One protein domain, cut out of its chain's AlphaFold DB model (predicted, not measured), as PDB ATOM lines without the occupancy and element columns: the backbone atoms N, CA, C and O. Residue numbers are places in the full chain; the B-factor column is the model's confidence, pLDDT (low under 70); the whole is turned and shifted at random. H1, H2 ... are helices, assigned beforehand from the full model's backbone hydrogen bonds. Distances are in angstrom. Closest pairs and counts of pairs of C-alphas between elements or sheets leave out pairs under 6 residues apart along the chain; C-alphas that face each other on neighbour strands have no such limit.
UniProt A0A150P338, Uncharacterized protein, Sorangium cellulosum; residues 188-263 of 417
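What this domain is: This is residues 188 to 263 of the 417 residues of an uncharacterized protein of Sorangium cellulosum (UniProt A0A150P338). Five short helices run up and down side by side in a flat slab, with H2, H3 and H4 as a three-helix bundle in the middle. H1 stands at one end of the slab, only just in touch with H2, and H5 packs on H4 at the other end. The printed part has 76 residues with five named helices, H1 to H5 in order along the chain, and no named strand; the class is all helix. The whole is compact, with a radius of gyration of the C-alphas of 11.9 A, and spans 38 by 27 by 14 A.

How they stand to each other: H1, residues 189 to 197, and H2, residues 204 to 213, only just touch, with 3 pairs of C-alphas within 8 A; the closest C-alphas are those of Leu 196 and Leu 207, 7.6 A apart. They form a helical hairpin at a shallow tilt of 27 degrees, opposite ways. H3, residues 217 to 226, touches H2 in the next hairpin, at a shallow tilt of 10 degrees, with the closest C-alphas, those of Gly 208 and Ala 220, 4.3 A apart. H4, residues 232 to 245, touches H2 and runs the same way at a shallow tilt of 18 degrees; the closest C-alphas are those of His 205 and Ala 238, 4.9 A apart. H4 also touches H3, opposite ways at a shallow tilt of 8 degrees, with the closest C-alphas, those of Val 224 and Ala 238, 6.6 A apart. H2, H3 and H4 are an up and down bundle, each helix running against the one before it. H5, residues 253 to 262, touches H4, opposite ways at a shallow tilt of 20 degrees; the closest C-alphas are those of Ala 236 and Val 256, 6.4 A apart. H1 is apart from H3, H4 and H5, and H5 is apart from H2 and H3. In H1, H2, H3, H4 and H5 every O i to N i+4 pair is within hydrogen-bond range.

Where its parts are: H1 begins at C-alpha 189, at (11.779, -22.259, 21.736), and is 12.7 A long from first to last C-alpha. H2 measures 14.3 A and H3 14.1 A. H4, the longest helix with 14 residues, measures 20.3 A and begins at C-alpha 232, at (33.018, -42.504, 16.998). H5 measures 14.7 A and ends at C-alpha 262, at (40.111, -42.528, 17.016).

The domain as a whole: The two C-alphas farthest apart are those of Pro 190 and Glu 261, 37.8 A. The printed part has no cut. The links H2 to H3 and H3 to H4 are tight, and H1 to H2 and H4 to H5 are short. The mean pLDDT of the printed part is 85.7; residues 200 to 201 and 228 to 230 are under 70.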
ATOM      1  N   SER A 188       9.891 -23.446  17.356       87.50
ATOM      2  CA  SER A 188       9.860 -22.431  18.413       87.50
ATOM      3  C   SER A 188      10.638 -22.889  19.650       87.50
ATOM      4  O   SER A 188      10.851 -24.084  19.858       87.50
ATOM      5  N   GLU A 189      11.054 -21.944  20.495       88.38
ATOM      6  CA  GLU A 189      11.779 -22.259  21.736       88.38
ATOM      7  C   GLU A 189      11.045 -23.286  22.623       88.38
ATOM      8  O   GLU A 189      11.684 -24.260  23.017       88.38
ATOM      9  N   PRO A 190       9.718 -23.196  22.870       88.06
ATOM     10  CA  PRO A 190       9.022 -24.197  23.681       88.06
ATOM     11  C   PRO A 190       9.060 -25.611  23.092       88.06
ATOM     12  O   PRO A 190       9.119 -26.587  23.836       88.06
ATOM     13  N   LEU A 191       9.008 -25.749  21.763       85.75
ATOM     14  CA  LEU A 191       9.105 -27.060  21.117       85.75
ATOM     15  C   LEU A 191      10.539 -27.563  21.035       85.75
ATOM     16  O   LEU A 191      10.750 -28.770  21.104       85.75
ATOM     17  N   LEU A 192      11.513 -26.659  20.927       90.31
ATOM     18  CA  LEU A 192      12.922 -27.008  21.028       90.31
ATOM     19  C   LEU A 192      13.226 -27.628  22.397       90.31
ATOM     20  O   LEU A 192      13.842 -28.686  22.429       90.31
ATOM     21  N   GLU A 193      12.745 -27.045  23.503       90.38
ATOM     22  CA  GLU A 193      12.929 -27.642  24.841       90.38
ATOM     23  C   GLU A 193      12.323 -29.045  24.927       90.38
ATOM     24  O   GLU A 193      12.978 -29.982  25.373       90.38
ATOM     25  N   ARG A 194      11.102 -29.228  24.411       86.00
ATOM     26  CA  ARG A 194      10.460 -30.550  24.375       86.00
ATOM     27  C   ARG A 194      11.243 -31.554  23.529       86.00
ATOM     28  O   ARG A 194      11.414 -32.694  23.937       86.00
ATOM     29  N   ALA A 195      11.747 -31.139  22.368       86.56
ATOM     30  CA  ALA A 195      12.562 -32.001  21.514       86.56
ATOM     31  C   ALA A 195      13.895 -32.390  22.185       86.56
ATOM     32  O   ALA A 195      14.376 -33.507  21.992       86.56
ATOM     33  N   LEU A 196      14.474 -31.506  23.009       88.00
ATOM     34  CA  LEU A 196      15.678 -31.789  23.800       88.00
ATOM     35  C   LEU A 196      15.424 -32.805  24.928       88.00
ATOM     36  O   LEU A 196      16.332 -33.565  25.268       88.00
ATOM     37  N   GLU A 197      14.208 -32.857  25.479       84.94
ATOM     38  CA  GLU A 197      13.790 -33.878  26.455       84.94
ATOM     39  C   GLU A 197      13.607 -35.272  25.817       84.94
ATOM     40  O   GLU A 197      13.743 -36.286  26.501       84.94
ATOM     41  N   GLU A 198      13.344 -35.340  24.506       76.94
ATOM     42  CA  GLU A 198      13.015 -36.569  23.761       76.94
ATOM     43  C   GLU A 198      14.216 -37.194  23.006       76.94
ATOM     44  O   GLU A 198      14.061 -38.105  22.186       76.94
ATOM     45  N   VAL A 199      15.446 -36.738  23.257       71.81
ATOM     46  CA  VAL A 199      16.660 -37.310  22.641       71.81
ATOM     47  C   VAL A 199      16.869 -38.762  23.139       71.81
ATOM     48  O   VAL A 199      16.690 -39.018  24.331       71.81
ATOM     49  N   PRO A 200      17.231 -39.747  22.278       66.62
ATOM     50  CA  PRO A 200      17.752 -39.624  20.912       66.62
ATOM     51  C   PRO A 200      16.735 -39.834  19.786       66.62
ATOM     52  O   PRO A 200      17.153 -40.045  18.650       66.62
ATOM     53  N   VAL A 201      15.423 -39.774  20.054       69.69
ATOM     54  CA  VAL A 201      14.406 -39.845  18.982       69.69
ATOM     55  C   VAL A 201      14.644 -38.736  17.949       69.69
ATOM     56  O   VAL A 201      14.442 -38.933  16.752       69.69
ATOM     57  N   TRP A 202      15.165 -37.597  18.410       75.12
ATOM     58  CA  TRP A 202      15.506 -36.455  17.580       75.12
ATOM     59  C   TRP A 202      16.960 -36.453  17.066       75.12
ATOM     60  O   TRP A 202      17.894 -36.808  17.792       75.12
ATOM     61  N   PRO A 203      17.182 -35.971  15.829       81.25
ATOM     62  CA  PRO A 203      18.505 -35.811  15.227       81.25
ATOM     63  C   PRO A 203      19.359 -34.773  15.975       81.25
ATOM     64  O   PRO A 203      19.196 -33.562  15.822       81.25
ATOM     65  N   VAL A 204      20.338 -35.259  16.741       86.00
ATOM     66  CA  VAL A 204      21.226 -34.448  17.596       86.00
ATOM     67  C   VAL A 204      21.899 -33.294  16.845       86.00
ATOM     68  O   VAL A 204      21.967 -32.182  17.361       86.00
ATOM     69  N   HIS A 205      22.377 -33.527  15.620       83.62
ATOM     70  CA  HIS A 205      23.065 -32.490  14.849       83.62
ATOM     71  C   HIS A 205      22.121 -31.355  14.418       83.62
ATOM     72  O   HIS A 205      22.513 -30.190  14.452       83.62
ATOM     73  N   ALA A 206      20.874 -31.671  14.052       86.38
ATOM     74  CA  ALA A 206      19.900 -30.667  13.641       86.38
ATOM     75  C   ALA A 206      19.453 -29.843  14.855       86.38
ATOM     76  O   ALA A 206      19.386 -28.616  14.771       86.38
ATOM     77  N   LEU A 207      19.234 -30.495  16.006       89.81
ATOM     78  CA  LEU A 207      18.942 -29.805  17.268       89.81
ATOM     79  C   LEU A 207      20.097 -28.886  17.679       89.81
ATOM     80  O   LEU A 207      19.863 -27.744  18.067       89.81
ATOM     81  N   GLY A 208      21.341 -29.348  17.523       90.38
ATOM     82  CA  GLY A 208      22.537 -28.533  17.726       90.38
ATOM     83  C   GLY A 208      22.554 -27.295  16.824       90.38
ATOM     84  O   GLY A 208      22.699 -26.181  17.319       90.38
ATOM     85  N   ALA A 209      22.322 -27.455  15.519       89.50
ATOM     86  CA  ALA A 209      22.237 -26.325  14.590       89.50
ATOM     87  C   ALA A 209      21.107 -25.345  14.959       89.50
ATOM     88  O   ALA A 209      21.289 -24.126  14.890       89.50
ATOM     89  N   ARG A 210      19.952 -25.849  15.417       92.19
ATOM     90  CA  ARG A 210      18.854 -24.996  15.889       92.19
ATOM     91  C   ARG A 210      19.236 -24.229  17.155       92.19
ATOM     92  O   ARG A 210      18.984 -23.027  17.200       92.19
ATOM     93  N   LEU A 211      19.885 -24.866  18.129       94.00
ATOM     94  CA  LEU A 211      20.414 -24.204  19.329       94.00
ATOM     95  C   LEU A 211      21.395 -23.079  18.972       94.00
ATOM     96  O   LEU A 211      21.271 -21.972  19.493       94.00
ATOM     97  N   VAL A 212      22.306 -23.314  18.020       92.19
ATOM     98  CA  VAL A 212      23.203 -22.266  17.502       92.19
ATOM     99  C   VAL A 212      22.406 -21.100  16.912       92.19
ATOM    100  O   VAL A 212      22.681 -19.947  17.231       92.19
ATOM    101  N   SER A 213      21.363 -21.376  16.120       91.12
ATOM    102  CA  SER A 213      20.549 -20.324  15.492       91.12
ATOM    103  C   SER A 213      19.766 -19.440  16.478       91.12
ATOM    104  O   SER A 213      19.355 -18.343  16.107       91.12
ATOM    105  N   VAL A 214      19.563 -19.894  17.723       93.19
ATOM    106  CA  VAL A 214      18.949 -19.111  18.816       93.19
ATOM    107  C   VAL A 214      19.976 -18.592  19.833       93.19
ATOM    108  O   VAL A 214      19.601 -18.118  20.900       93.19
ATOM    109  N   GLY A 215      21.276 -18.676  19.530       91.31
ATOM    110  CA  GLY A 215      22.350 -18.162  20.389       91.31
ATOM    111  C   GLY A 215      22.734 -19.061  21.572       91.31
ATOM    112  O   GLY A 215      23.442 -18.613  22.470       91.31
ATOM    113  N   ARG A 216      22.308 -20.332  21.591       93.56
ATOM    114  CA  ARG A 216      22.610 -21.330  22.641       93.56
ATOM    115  C   ARG A 216      23.773 -22.247  22.235       93.56
ATOM    116  O   ARG A 216      23.679 -23.472  22.261       93.56
ATOM    117  N   GLU A 217      24.886 -21.645  21.826       92.00
ATOM    118  CA  GLU A 217      26.052 -22.327  21.235       92.00
ATOM    119  C   GLU A 217      26.717 -23.338  22.184       92.00
ATOM    120  O   GLU A 217      27.014 -24.468  21.791       92.00
ATOM    121  N   ASP A 218      26.922 -22.952  23.448       90.19
ATOM    122  CA  ASP A 218      27.553 -23.815  24.455       90.19
ATOM    123  C   ASP A 218      26.694 -25.056  24.738       90.19
ATOM    124  O   ASP A 218      27.206 -26.165  24.913       90.19
ATOM    125  N   GLU A 219      25.373 -24.893  24.710       92.38
ATOM    126  CA  GLU A 219      24.428 -25.988  24.881       92.38
ATOM    127  C   GLU A 219      24.354 -26.888  23.648       92.38
ATOM    128  O   GLU A 219      24.279 -28.105  23.796       92.38
ATOM    129  N   ALA A 220      24.466 -26.325  22.440       90.94
ATOM    130  CA  ALA A 220      24.580 -27.098  21.204       90.94
ATOM    131  C   ALA A 220      25.808 -28.018  21.233       90.94
ATOM    132  O   ALA A 220      25.713 -29.214  20.942       90.94
ATOM    133  N   ARG A 221      26.962 -27.479  21.651       87.69
ATOM    134  CA  ARG A 221      28.195 -28.256  21.826       87.69
ATOM    135  C   ARG A 221      28.025 -29.316  22.912       87.69
ATOM    136  O   ARG A 221      28.352 -30.477  22.680       87.69
ATOM    137  N   ALA A 222      27.462 -28.951  24.066       88.62
ATOM    138  CA  ALA A 222      27.207 -29.891  25.154       88.62
ATOM    139  C   ALA A 222      26.233 -31.010  24.751       88.62
ATOM    140  O   ALA A 222      26.409 -32.144  25.188       88.62
ATOM    141  N   LEU A 223      25.231 -30.722  23.916       88.69
ATOM    142  CA  LEU A 223      24.297 -31.710  23.382       88.69
ATOM    143  C   LEU A 223      25.037 -32.735  22.515       88.69
ATOM    144  O   LEU A 223      24.950 -33.934  22.786       88.69
ATOM    145  N   VAL A 224      25.801 -32.273  21.519       84.62
ATOM    146  CA  VAL A 224      26.550 -33.163  20.620       84.62
ATOM    147  C   VAL A 224      27.561 -34.013  21.397       84.62
ATOM    148  O   VAL A 224      27.641 -35.215  21.156       84.62
ATOM    149  N   LEU A 225      28.267 -33.432  22.376       80.31
ATOM    150  CA  LEU A 225      29.242 -34.145  23.214       80.31
ATOM    151  C   LEU A 225      28.606 -35.100  24.241       80.31
ATOM    152  O   LEU A 225      29.216 -36.102  24.606       80.31
ATOM    153  N   ARG A 226      27.380 -34.833  24.704       81.00
ATOM    154  CA  ARG A 226      26.662 -35.698  25.658       81.00
ATOM    155  C   ARG A 226      26.108 -36.951  24.995       81.00
ATOM    156  O   ARG A 226      26.218 -38.040  25.547       81.00
ATOM    157  N   TRP A 227      25.536 -36.807  23.804       73.44
ATOM    158  CA  TRP A 227      24.963 -37.923  23.039       73.44
ATOM    159  C   TRP A 227      25.999 -38.670  22.192       73.44
ATOM    160  O   TRP A 227      25.692 -39.595  21.437       73.44
ATOM    161  N   ALA A 228      27.259 -38.321  22.424       55.56
ATOM    162  CA  ALA A 228      28.463 -38.884  21.856       55.56
ATOM    163  C   ALA A 228      28.838 -40.274  22.433       55.56
ATOM    164  O   ALA A 228      29.916 -40.795  22.169       55.56
ATOM    165  N   GLY A 229      27.967 -40.911  23.225       54.88
ATOM    166  CA  GLY A 229      28.094 -42.338  23.573       54.88
ATOM    167  C   GLY A 229      27.755 -43.289  22.411       54.88
ATOM    168  O   GLY A 229      27.999 -44.490  22.496       54.88
ATOM    169  N   SER A 230      27.192 -42.749  21.329       65.31
ATOM    170  CA  SER A 230      27.063 -43.383  20.013       65.31
ATOM    171  C   SER A 230      28.441 -43.478  19.328       65.31
ATOM    172  O   SER A 230      29.371 -42.781  19.722       65.31
ATOM    173  N   SER A 231      28.623 -44.380  18.357       79.81
ATOM    174  CA  SER A 231      29.940 -44.695  17.765       79.81
ATOM    175  C   SER A 231      30.772 -43.462  17.369       79.81
ATOM    176  O   SER A 231      30.229 -42.415  17.003       79.81
ATOM    177  N   ALA A 232      32.106 -43.590  17.374       81.94
ATOM    178  CA  ALA A 232      33.018 -42.504  16.998       81.94
ATOM    179  C   ALA A 232      32.672 -41.891  15.625       81.94
ATOM    180  O   ALA A 232      32.692 -40.670  15.461       81.94
ATOM    181  N   GLY A 233      32.244 -42.718  14.665       82.62
ATOM    182  CA  GLY A 233      31.775 -42.260  13.360       82.62
ATOM    183  C   GLY A 233      30.544 -41.348  13.428       82.62
ATOM    184  O   GLY A 233      30.525 -40.326  12.743       82.62
ATOM    185  N   TYR A 234      29.538 -41.679  14.246       82.44
ATOM    186  CA  TYR A 234      28.346 -40.836  14.420       82.44
ATOM    187  C   TYR A 234      28.704 -39.495  15.065       82.44
ATOM    188  O   TYR A 234      28.253 -38.442  14.615       82.44
ATOM    189  N   ARG A 235      29.565 -39.525  16.090       83.25
ATOM    190  CA  ARG A 235      30.074 -38.309  16.735       83.25
ATOM    191  C   ARG A 235      30.751 -37.367  15.746       83.25
ATOM    192  O   ARG A 235      30.526 -36.162  15.804       83.25
ATOM    193  N   ALA A 236      31.571 -37.918  14.851       88.00
ATOM    194  CA  ALA A 236      32.349 -37.128  13.909       88.00
ATOM    195  C   ALA A 236      31.422 -36.425  12.922       88.00
ATOM    196  O   ALA A 236      31.563 -35.227  12.708       88.00
ATOM    197  N   ASP A 237      30.421 -37.139  12.405       88.44
ATOM    198  CA  ASP A 237      29.379 -36.560  11.553       88.44
ATOM    199  C   ASP A 237      28.648 -35.399  12.246       88.44
ATOM    200  O   ASP A 237      28.544 -34.304  11.694       88.44
ATOM    201  N   ALA A 238      28.204 -35.607  13.489       86.75
ATOM    202  CA  ALA A 238      27.472 -34.592  14.239       86.75
ATOM    203  C   ALA A 238      28.326 -33.351  14.555       86.75
ATOM    204  O   ALA A 238      27.832 -32.228  14.444       86.75
ATOM    205  N   LEU A 239      29.603 -33.529  14.917       89.38
ATOM    206  CA  LEU A 239      30.522 -32.422  15.196       89.38
ATOM    207  C   LEU A 239      30.918 -31.648  13.932       89.38
ATOM    208  O   LEU A 239      31.008 -30.423  13.996       89.38
ATOM    209  N   LEU A 240      31.119 -32.330  12.797       91.75
ATOM    210  CA  LEU A 240      31.390 -31.677  11.511       91.75
ATOM    211  C   LEU A 240      30.216 -30.773  11.111       91.75
ATOM    212  O   LEU A 240      30.417 -29.581  10.885       91.75
ATOM    213  N   ARG A 241      28.986 -31.304  11.140       89.12
ATOM    214  CA  ARG A 241      27.758 -30.544  10.839       89.12
ATOM    215  C   ARG A 241      27.530 -29.383  11.814       89.12
ATOM    216  O   ARG A 241      27.158 -28.289  11.398       89.12
ATOM    217  N   LEU A 242      27.779 -29.588  13.111       88.75
ATOM    218  CA  LEU A 242      27.700 -28.508  14.101       88.75
ATOM    219  C   LEU A 242      28.747 -27.416  13.821       88.75
ATOM    220  O   LEU A 242      28.447 -26.229  13.930       88.75
ATOM    221  N   GLY A 243      29.970 -27.801  13.454       87.62
ATOM    222  CA  GLY A 243      31.043 -26.864  13.132       87.62
ATOM    223  C   GLY A 243      30.754 -25.990  11.908       87.62
ATOM    224  O   GLY A 243      31.197 -24.842  11.878       87.62
ATOM    225  N   GLU A 244      29.974 -26.479  10.940       86.38
ATOM    226  CA  GLU A 244      29.480 -25.664   9.819       86.38
ATOM    227  C   GLU A 244      28.485 -24.589  10.270       86.38
ATOM    228  O   GLU A 244      28.517 -23.473   9.752       86.38
ATOM    229  N   ALA A 245      27.643 -24.895  11.262       85.44
ATOM    230  CA  ALA A 245      26.686 -23.941  11.821       85.44
ATOM    231  C   ALA A 245      27.346 -22.887  12.731       85.44
ATOM    232  O   ALA A 245      26.804 -21.796  12.906       85.44
ATOM    233  N   LEU A 246      28.508 -23.197  13.319       86.69
ATOM    234  CA  LEU A 246      29.200 -22.326  14.269       86.69
ATOM    235  C   LEU A 246      30.114 -21.289  13.587       86.69
ATOM    236  O   LEU A 246      30.799 -21.591  12.599       86.69
ATOM    237  N   PRO A 247      30.224 -20.072  14.159       85.25
ATOM    238  CA  PRO A 247      31.181 -19.080  13.684       85.25
ATOM    239  C   PRO A 247      32.626 -19.580  13.880       85.25
ATOM    240  O   PRO A 247      32.887 -20.309  14.841       85.25
ATOM    241  N   PRO A 248      33.598 -19.164  13.038       85.62
ATOM    242  CA  PRO A 248      34.955 -19.722  13.027       85.62
ATOM    243  C   PRO A 248      35.645 -19.832  14.396       85.62
ATOM    244  O   PRO A 248      36.271 -20.847  14.677       85.62
ATOM    245  N   GLY A 249      35.487 -18.835  15.275       85.00
ATOM    246  CA  GLY A 249      36.105 -18.821  16.610       85.00
ATOM    247  C   GLY A 249      35.444 -19.720  17.665       85.00
ATOM    248  O   GLY A 249      35.969 -19.834  18.768       85.00
ATOM    249  N   ARG A 250      34.297 -20.339  17.363       86.12
ATOM    250  CA  ARG A 250      33.536 -21.214  18.279       86.12
ATOM    251  C   ARG A 250      33.495 -22.672  17.822       86.12
ATOM    252  O   ARG A 250      32.891 -23.505  18.490       86.12
ATOM    253  N   ARG A 251      34.108 -22.980  16.681       90.00
ATOM    254  CA  ARG A 251      34.089 -24.310  16.071       90.00
ATOM    255  C   ARG A 251      34.776 -25.367  16.955       90.00
ATOM    256  O   ARG A 251      35.791 -25.056  17.579       90.00
ATOM    257  N   PRO A 252      34.289 -26.625  16.973       89.75
ATOM    258  CA  PRO A 252      34.835 -27.707  17.800       89.75
ATOM    259  C   PRO A 252      36.097 -28.331  17.173       89.75
ATOM    260  O   PRO A 252      36.144 -29.528  16.901       89.75
ATOM    261  N   VAL A 253      37.110 -27.509  16.877       92.00
ATOM    262  CA  VAL A 253      38.325 -27.922  16.148       92.00
ATOM    263  C   VAL A 253      39.070 -29.036  16.880       92.00
ATOM    264  O   VAL A 253      39.388 -30.061  16.279       92.00
ATOM    265  N   GLU A 254      39.322 -28.857  18.176       91.44
ATOM    266  CA  GLU A 254      40.101 -29.818  18.961       91.44
ATOM    267  C   GLU A 254      39.350 -31.139  19.154       91.44
ATOM    268  O   GLU A 254      39.944 -32.206  19.015       91.44
ATOM    269  N   GLU A 255      38.034 -31.099  19.384       90.44
ATOM    270  CA  GLU A 255      37.240 -32.325  19.492       90.44
ATOM    271  C   GLU A 255      37.162 -33.098  18.183       90.44
ATOM    272  O   GLU A 255      37.257 -34.323  18.193       90.44
ATOM    273  N   VAL A 256      37.009 -32.402  17.053       91.88
ATOM    274  CA  VAL A 256      36.989 -33.050  15.740       91.88
ATOM    275  C   VAL A 256      38.341 -33.692  15.449       91.88
ATOM    276  O   VAL A 256      38.374 -34.838  15.009       91.88
ATOM    277  N   ARG A 257      39.456 -33.014  15.741       92.94
ATOM    278  CA  ARG A 257      40.802 -33.581  15.553       92.94
ATOM    279  C   ARG A 257      41.031 -34.819  16.412       92.94
ATOM    280  O   ARG A 257      41.384 -35.857  15.861       92.94
ATOM    281  N   ALA A 258      40.767 -34.729  17.715       90.62
ATOM    282  CA  ALA A 258      40.921 -35.854  18.635       90.62
ATOM    283  C   ALA A 258      40.061 -37.050  18.207       90.62
ATOM    284  O   ALA A 258      40.519 -38.187  18.179       90.62
ATOM    285  N   LEU A 259      38.824 -36.792  17.787       89.00
ATOM    286  CA  LEU A 259      37.931 -37.848  17.340       89.00
ATOM    287  C   LEU A 259      38.378 -38.481  16.018       89.00
ATOM    288  O   LEU A 259      38.271 -39.692  15.854       89.00
ATOM    289  N   PHE A 260      38.900 -37.693  15.076       91.75
ATOM    290  CA  PHE A 260      39.457 -38.231  13.836       91.75
ATOM    291  C   PHE A 260      40.660 -39.142  14.093       91.75
ATOM    292  O   PHE A 260      40.860 -40.075  13.324       91.75
ATOM    293  N   GLU A 261      41.428 -38.935  15.165       90.25
ATOM    294  CA  GLU A 261      42.507 -39.850  15.560       90.25
ATOM    295  C   GLU A 261      41.988 -41.215  16.045       90.25
ATOM    296  O   GLU A 261      42.679 -42.218  15.860       90.25
ATOM    297  N   GLU A 262      40.766 -41.281  16.585       89.50
ATOM    298  CA  GLU A 262      40.111 -42.528  17.016       89.50
ATOM    299  C   GLU A 262      39.515 -43.334  15.849       89.50
ATOM    300  O   GLU A 262      39.389 -44.554  15.945       89.50
ATOM    301  N   LEU A 263      39.126 -42.665  14.759       89.25
ATOM    302  CA  LEU A 263      38.480 -43.297  13.603       89.25
ATOM    303  C   LEU A 263      39.447 -44.185  12.817       89.25
ATOM    304  O   LEU A 263      40.632 -43.863  12.698       89.25
TER     305      LEU A 263